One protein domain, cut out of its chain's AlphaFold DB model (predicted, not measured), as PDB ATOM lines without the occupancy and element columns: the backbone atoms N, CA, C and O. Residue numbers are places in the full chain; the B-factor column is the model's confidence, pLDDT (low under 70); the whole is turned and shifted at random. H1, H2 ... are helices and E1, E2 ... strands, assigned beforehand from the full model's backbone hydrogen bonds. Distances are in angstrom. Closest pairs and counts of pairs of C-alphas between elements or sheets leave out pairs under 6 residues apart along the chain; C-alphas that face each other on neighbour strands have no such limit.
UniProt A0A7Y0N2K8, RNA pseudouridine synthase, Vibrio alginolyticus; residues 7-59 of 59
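This is residues 7 to 59 of the 59 residues of the protein "RNA pseudouridine synthase" of Vibrio alginolyticus (UniProt A0A7Y0N2K8). The printed part is one long, thin arm with a loose helical head: H1 and H2 come near each other at one end, and the narrow hairpin of E1 and E2 reaches toward the other, where residues 31 to 36 fold the chain back. Residues 15 to 25 and 42 to 45 join the head to the hairpin. There are 53 residues printed, with two named helices and two named strands in the order H1, E1, E2, H2; the sheet, E1 - E2, is antiparallel, and the class is mixed, helices and strands. The whole is extended, with a radius of gyration of the C-alphas of 16.1 A and spans of 47 by 18 by 16 A.

H1, residues 7 to 14, and H2, residues 46 to 57, are close but not clearly touching; their closest C-alphas, those of Thr 12 and Val 51, are 7.2 A apart. They run opposite ways at a steep tilt of 68 degrees, only just short of about perpendicular. E1, residues 26 to 30, and E2, residues 37 to 41, form an antiparallel hairpin, with 163 degrees between their directions. C-alphas 28 and 39 face each other at 4.4 A. N 27 and O 40 are within hydrogen-bond range at 2.9 A, and so are N 38 and O 29 at 2.8 A. H1 and E2 are apart, and so are E1 and H2. In H1 and H2 every O i to N i+4 pair is within hydrogen-bond range.

H1 begins at C-alpha 7, (289.415, 162.256, 161.914), and is 11.0 A long from first to last C-alpha. E1 measures 13.8 A and ends at C-alpha 30, (258.194, 163.865, 135.196); E2 measures 13.5 A. H2, 16.8 A long, ends at C-alpha 57, (274.080, 158.504, 171.668).

The two C-alphas farthest apart, those of Arg 7 and Asn 34, are 48.6 A apart. The printed part has no cut. The link from H1 to E1 is long, that from E1 to E2 short and that from E2 to H2 tight. The mean pLDDT of the printed part is 91.3; residue 59, the chain's last, is under 70.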
ATOM      1  N   ARG A   7     289.764 162.441 160.494       85.94
ATOM      2  CA  ARG A   7     289.415 162.256 161.914       85.94
ATOM      3  C   ARG A   7     287.948 161.875 162.065       85.94
ATOM      4  O   ARG A   7     287.624 161.005 162.869       85.94
ATOM      5  N   PHE A   8     287.083 162.500 161.272       84.88
ATOM      6  CA  PHE A   8     285.661 162.184 161.234       84.88
ATOM      7  C   PHE A   8     285.406 160.804 160.617       84.88
ATOM      8  O   PHE A   8     284.613 160.034 161.157       84.88
ATOM      9  N   ASP A   9     286.136 160.446 159.561       85.69
ATOM     10  CA  ASP A   9     286.067 159.119 158.940       85.69
ATOM     11  C   ASP A   9     286.527 158.027 159.919       85.69
ATOM     12  O   ASP A   9     285.876 156.996 160.057       85.69
ATOM     13  N   ALA A  10     287.602 158.269 160.679       86.81
ATOM     14  CA  ALA A  10     288.056 157.338 161.712       86.81
ATOM     15  C   ALA A  10     287.024 157.174 162.843       86.81
ATOM     16  O   ALA A  10     286.789 156.059 163.306       86.81
ATOM     17  N   TYR A  11     286.393 158.267 163.276       87.38
ATOM     18  CA  TYR A  11     285.359 158.245 164.311       87.38
ATOM     19  C   TYR A  11     284.083 157.527 163.846       87.38
ATOM     20  O   TYR A  11     283.579 156.636 164.524       87.38
ATOM     21  N   THR A  12     283.578 157.860 162.658       87.81
ATOM     22  CA  THR A  12     282.385 157.214 162.084       87.81
ATOM     23  C   THR A  12     282.649 155.765 161.667       87.81
ATOM     24  O   THR A  12     281.752 154.928 161.775       87.81
ATOM     25  N   GLY A  13     283.888 155.429 161.302       87.81
ATOM     26  CA  GLY A  13     284.337 154.056 161.082       87.81
ATOM     27  C   GLY A  13     284.209 153.172 162.326       87.81
ATOM     28  O   GLY A  13     283.812 152.014 162.209       87.81
ATOM     29  N   GLN A  14     284.423 153.717 163.532       88.94
ATOM     30  CA  GLN A  14     284.168 152.985 164.789       88.94
ATOM     31  C   GLN A  14     282.680 152.655 164.983       88.94
ATOM     32  O   GLN A  14     282.346 151.676 165.648       88.94
ATOM     33  N   LEU A  15     281.786 153.441 164.378       88.62
ATOM     34  CA  LEU A  15     280.338 153.216 164.381       88.62
ATOM     35  C   LEU A  15     279.871 152.307 163.229       88.62
ATOM     36  O   LEU A  15     278.672 152.072 163.083       88.62
ATOM     37  N   GLY A  16     280.803 151.774 162.430       88.25
ATOM     38  CA  GLY A  16     280.530 150.835 161.343       88.25
ATOM     39  C   GLY A  16     280.263 151.480 159.981       88.25
ATOM     40  O   GLY A  16     279.738 150.801 159.099       88.25
ATOM     41  N   LEU A  17     280.602 152.762 159.794       91.12
ATOM     42  CA  LEU A  17     280.539 153.414 158.486       91.12
ATOM     43  C   LEU A  17     281.760 153.023 157.634       91.12
ATOM     44  O   LEU A  17     282.886 153.388 157.951       91.12
ATOM     45  N   ASP A  18     281.530 152.291 156.544       88.44
ATOM     46  CA  ASP A  18     282.562 151.750 155.637       88.44
ATOM     47  C   ASP A  18     282.571 152.419 154.248       88.44
ATOM     48  O   ASP A  18     283.329 152.035 153.355       88.44
ATOM     49  N   ARG A  19     281.721 153.431 154.054       88.88
ATOM     50  CA  ARG A  19     281.525 154.157 152.795       88.88
ATOM     51  C   ARG A  19     281.143 155.607 153.054       88.88
ATOM     52  O   ARG A  19     280.772 155.976 154.163       88.88
ATOM     53  N   LEU A  20     281.128 156.412 151.994       89.50
ATOM     54  CA  LEU A  20     280.570 157.758 152.053       89.50
ATOM     55  C   LEU A  20     279.122 157.715 152.573       89.50
ATOM     56  O   LEU A  20     278.272 157.015 152.004       89.50
ATOM     57  N   PHE A  21     278.849 158.499 153.620       91.12
ATOM     58  CA  PHE A  21     277.500 158.749 154.131       91.12
ATOM     59  C   PHE A  21     276.750 159.666 153.152       91.12
ATOM     60  O   PHE A  21     276.636 160.874 153.348       91.12
ATOM     61  N   LEU A  22     276.300 159.092 152.038       91.75
ATOM     62  CA  LEU A  22     275.542 159.771 150.993       91.75
ATOM     63  C   LEU A  22     274.440 158.834 150.495       91.75
ATOM     64  O   LEU A  22     274.730 157.760 149.960       91.75
ATOM     65  N   HIS A  23     273.191 159.261 150.683       93.19
ATOM     66  CA  HIS A  23     271.974 158.532 150.323       93.19
ATOM     67  C   HIS A  23     271.036 159.449 149.538       93.19
ATOM     68  O   HIS A  23     270.687 160.532 150.011       93.19
ATOM     69  N   ALA A  24     270.622 159.021 148.346       94.81
ATOM     70  CA  ALA A  24     269.599 159.711 147.571       94.81
ATOM     71  C   ALA A  24     268.219 159.354 148.145       94.81
ATOM     72  O   ALA A  24     267.589 158.387 147.724       94.81
ATOM     73  N   ALA A  25     267.780 160.110 149.151       95.38
ATOM     74  CA  ALA A  25     266.562 159.806 149.905       95.38
ATOM     75  C   ALA A  25     265.269 160.012 149.102       95.38
ATOM     76  O   ALA A  25     264.281 159.317 149.334       95.38
ATOM     77  N   ASN A  26     265.272 160.957 148.167       96.44
ATOM     78  CA  ASN A  26     264.105 161.338 147.388       96.44
ATOM     79  C   ASN A  26     264.527 161.685 145.961       96.44
ATOM     80  O   ASN A  26     265.576 162.299 145.748       96.44
ATOM     81  N   ILE A  27     263.694 161.306 144.999       96.44
ATOM     82  CA  ILE A  27     263.773 161.797 143.630       96.44
ATOM     83  C   ILE A  27     262.374 162.152 143.138       96.44
ATOM     84  O   ILE A  27     261.421 161.393 143.313       96.44
ATOM     85  N   LYS A  28     262.270 163.307 142.482       97.38
ATOM     86  CA  LYS A  28     261.052 163.771 141.828       97.38
ATOM     87  C   LYS A  28     261.351 164.075 140.370       97.38
ATOM     88  O   LYS A  28     262.303 164.795 140.074       97.38
ATOM     89  N   PHE A  29     260.553 163.522 139.469       96.31
ATOM     90  CA  PHE A  29     260.725 163.697 138.031       96.31
ATOM     91  C   PHE A  29     259.387 163.563 137.309       96.31
ATOM     92  O   PHE A  29     258.401 163.094 137.875       96.31
ATOM     93  N   GLN A  30     259.356 164.007 136.059       97.44
ATOM     94  CA  GLN A  30     258.194 163.865 135.196       97.44
ATOM     95  C   GLN A  30     258.277 162.525 134.462       97.44
ATOM     96  O   GLN A  30     259.308 162.202 133.866       97.44
ATOM     97  N   HIS A  31     257.225 161.718 134.547       96.00
ATOM     98  CA  HIS A  31     257.218 160.391 133.959       96.00
ATOM     99  C   HIS A  31     257.176 160.484 132.426       96.00
ATOM    100  O   HIS A  31     256.297 161.145 131.871       96.00
ATOM    101  N   PRO A  32     258.101 159.813 131.716       94.94
ATOM    102  CA  PRO A  32     258.363 160.087 130.303       94.94
ATOM    103  C   PRO A  32     257.234 159.666 129.358       94.94
ATOM    104  O   PRO A  32     257.270 160.021 128.185       94.94
ATOM    105  N   SER A  33     256.264 158.869 129.822       95.38
ATOM    106  CA  SER A  33     255.186 158.367 128.962       95.38
ATOM    107  C   SER A  33     253.861 159.112 129.106       95.38
ATOM    108  O   SER A  33     252.997 158.942 128.252       95.38
ATOM    109  N   ASN A  34     253.644 159.839 130.203       94.81
ATOM    110  CA  ASN A  34     252.349 160.458 130.513       94.81
ATOM    111  C   ASN A  34     252.470 161.869 131.103       94.81
ATOM    112  O   ASN A  34     251.451 162.451 131.460       94.81
ATOM    113  N   ASP A  35     253.686 162.413 131.200       93.50
ATOM    114  CA  ASP A  35     253.958 163.766 131.683       93.50
ATOM    115  C   ASP A  35     253.484 164.053 133.120       93.50
ATOM    116  O   ASP A  35     253.459 165.209 133.555       93.50
ATOM    117  N   GLU A  36     253.171 163.015 133.898       97.12
ATOM    118  CA  GLU A  36     252.767 163.149 135.293       97.12
ATOM    119  C   GLU A  36     253.981 163.281 136.215       97.12
ATOM    120  O   GLU A  36     255.025 162.656 136.022       97.12
ATOM    121  N   TRP A  37     253.843 164.087 137.267       96.94
ATOM    122  CA  TRP A  37     254.871 164.196 138.294       96.94
ATOM    123  C   TRP A  37     254.881 162.954 139.177       96.94
ATOM    124  O   TRP A  37     253.903 162.655 139.858       96.94
ATOM    125  N   MET A  38     256.027 162.284 139.222       96.94
ATOM    126  CA  MET A  38     256.287 161.167 140.118       96.94
ATOM    127  C   MET A  38     257.283 161.564 141.196       96.94
ATOM    128  O   MET A  38     258.244 162.294 140.948       96.94
ATOM    129  N   GLU A  39     257.065 161.033 142.393       97.38
ATOM    130  CA  GLU A  39     257.955 161.185 143.533       97.38
ATOM    131  C   GLU A  39     258.237 159.812 144.138       97.38
ATOM    132  O   GLU A  39     257.320 159.048 144.441       97.38
ATOM    133  N   ILE A  40     259.519 159.491 144.288       96.62
ATOM    134  CA  ILE A  40     259.982 158.213 144.818       96.62
ATOM    135  C   ILE A  40     260.864 158.493 146.031       96.62
ATOM    136  O   ILE A  40     261.818 159.268 145.957       96.62
ATOM    137  N   ASN A  41     260.554 157.821 147.139       96.94
ATOM    138  CA  ASN A  41     261.320 157.881 148.378       96.94
ATOM    139  C   ASN A  41     262.047 156.555 148.602       96.94
ATOM    140  O   ASN A  41     261.429 155.490 148.560       96.94
ATOM    141  N   ALA A  42     263.350 156.621 148.861       95.44
ATOM    142  CA  ALA A  42     264.162 155.458 149.186       95.44
ATOM    143  C   ALA A  42     264.399 155.409 150.706       95.44
ATOM    144  O   ALA A  42     265.002 156.346 151.248       95.44
ATOM    145  N   PRO A  43     263.966 154.343 151.409       94.50
ATOM    146  CA  PRO A  43     264.258 154.201 152.829       94.50
ATOM    147  C   PRO A  43     265.772 154.146 153.054       94.50
ATOM    148  O   PRO A  43     266.529 153.664 152.209       94.50
ATOM    149  N   MET A  44     266.212 154.668 154.197       92.19
ATOM    150  CA  MET A  44     267.616 154.627 154.591       92.19
ATOM    151  C   MET A  44     268.031 153.169 154.826       92.19
ATOM    152  O   MET A  44     267.297 152.397 155.439       92.19
ATOM    153  N   GLU A  45     269.207 152.765 154.347       91.31
ATOM    154  CA  GLU A  45     269.680 151.406 154.609       91.31
ATOM    155  C   GLU A  45     270.042 151.215 156.091       91.31
ATOM    156  O   GLU A  45     270.561 152.115 156.758       91.31
ATOM    157  N   SER A  46     269.845 149.995 156.594       91.25
ATOM    158  CA  SER A  46     270.043 149.665 158.014       91.25
ATOM    159  C   SER A  46     271.447 149.986 158.554       91.25
ATOM    160  O   SER A  46     271.603 150.254 159.745       91.25
ATOM    161  N   LYS A  47     272.485 149.974 157.706       89.81
ATOM    162  CA  LYS A  47     273.849 150.374 158.092       89.81
ATOM    163  C   LYS A  47     273.924 151.863 158.436       89.81
ATOM    164  O   LYS A  47     274.420 152.215 159.504       89.81
ATOM    165  N   LEU A  48     273.394 152.727 157.570       91.94
ATOM    166  CA  LEU A  48     273.391 154.176 157.778       91.94
ATOM    167  C   LEU A  48     272.519 154.559 158.981       91.94
ATOM    168  O   LEU A  48     272.903 155.420 159.771       91.94
ATOM    169  N   GLU A  49     271.395 153.867 159.185       94.06
ATOM    170  CA  GLU A  49     270.562 154.055 160.378       94.06
ATOM    171  C   GLU A  49     271.315 153.736 161.677       94.06
ATOM    172  O   GLU A  49     271.257 154.515 162.631       94.06
ATOM    173  N   LYS A  50     272.070 152.630 161.722       92.12
ATOM    174  CA  LYS A  50     272.883 152.263 162.895       92.12
ATOM    175  C   LYS A  50     273.941 153.314 163.211       92.12
ATOM    176  O   LYS A  50     274.093 153.678 164.378       92.12
ATOM    177  N   VAL A  51     274.623 153.828 162.188       92.75
ATOM    178  CA  VAL A  51     275.611 154.905 162.346       92.75
ATOM    179  C   VAL A  51     274.949 156.146 162.952       92.75
ATOM    180  O   VAL A  51     275.464 156.693 163.926       92.75
ATOM    181  N   LEU A  52     273.765 156.548 162.468       93.12
ATOM    182  CA  LEU A  52     273.012 157.673 163.042       93.12
ATOM    183  C   LEU A  52     272.618 157.440 164.504       93.12
ATOM    184  O   LEU A  52     272.710 158.357 165.317       93.12
ATOM    185  N   VAL A  53     272.179 156.229 164.855       93.75
ATOM    186  CA  VAL A  53     271.853 155.879 166.245       93.75
ATOM    187  C   VAL A  53     273.093 155.974 167.136       93.75
ATOM    188  O   VAL A  53     272.994 156.499 168.242       93.75
ATOM    189  N   GLY A  54     274.249 155.508 166.660       91.19
ATOM    190  CA  GLY A  54     275.525 155.635 167.367       91.19
ATOM    191  C   GLY A  54     275.915 157.095 167.600       91.19
ATOM    192  O   GLY A  54     276.185 157.484 168.733       91.19
ATOM    193  N   LEU A  55     275.845 157.923 166.554       90.19
ATOM    194  CA  LEU A  55     276.159 159.352 166.631       90.19
ATOM    195  C   LEU A  55     275.230 160.110 167.588       90.19
ATOM    196  O   LEU A  55     275.695 160.958 168.340       90.19
ATOM    197  N   ARG A  56     273.931 159.787 167.604       93.06
ATOM    198  CA  ARG A  56     272.951 160.417 168.508       93.06
ATOM    199  C   ARG A  56     273.179 160.091 169.983       93.06
ATOM    200  O   ARG A  56     272.781 160.882 170.824       93.06
ATOM    201  N   LYS A  57     273.771 158.933 170.292       88.38
ATOM    202  CA  LYS A  57     274.080 158.504 171.668       88.38
ATOM    203  C   LYS A  57     275.394 159.070 172.203       88.38
ATOM    204  O   LYS A  57     275.618 159.016 173.404       88.38
ATOM    205  N   ALA A  58     276.271 159.540 171.320       74.81
ATOM    206  CA  ALA A  58     277.551 160.136 171.685       74.81
ATOM    207  C   ALA A  58     277.445 161.636 172.042       74.81
ATOM    208  O   ALA A  58     278.476 162.272 172.250       74.81
ATOM    209  N   ASN A  59     276.218 162.172 172.093       50.59
ATOM    210  CA  ASN A  59     275.865 163.533 172.505       50.59
ATOM    211  C   ASN A  59     275.237 163.536 173.899       50.59
ATOM    212  O   ASN A  59     274.397 162.641 174.152       50.59
TER     213      ASN A  59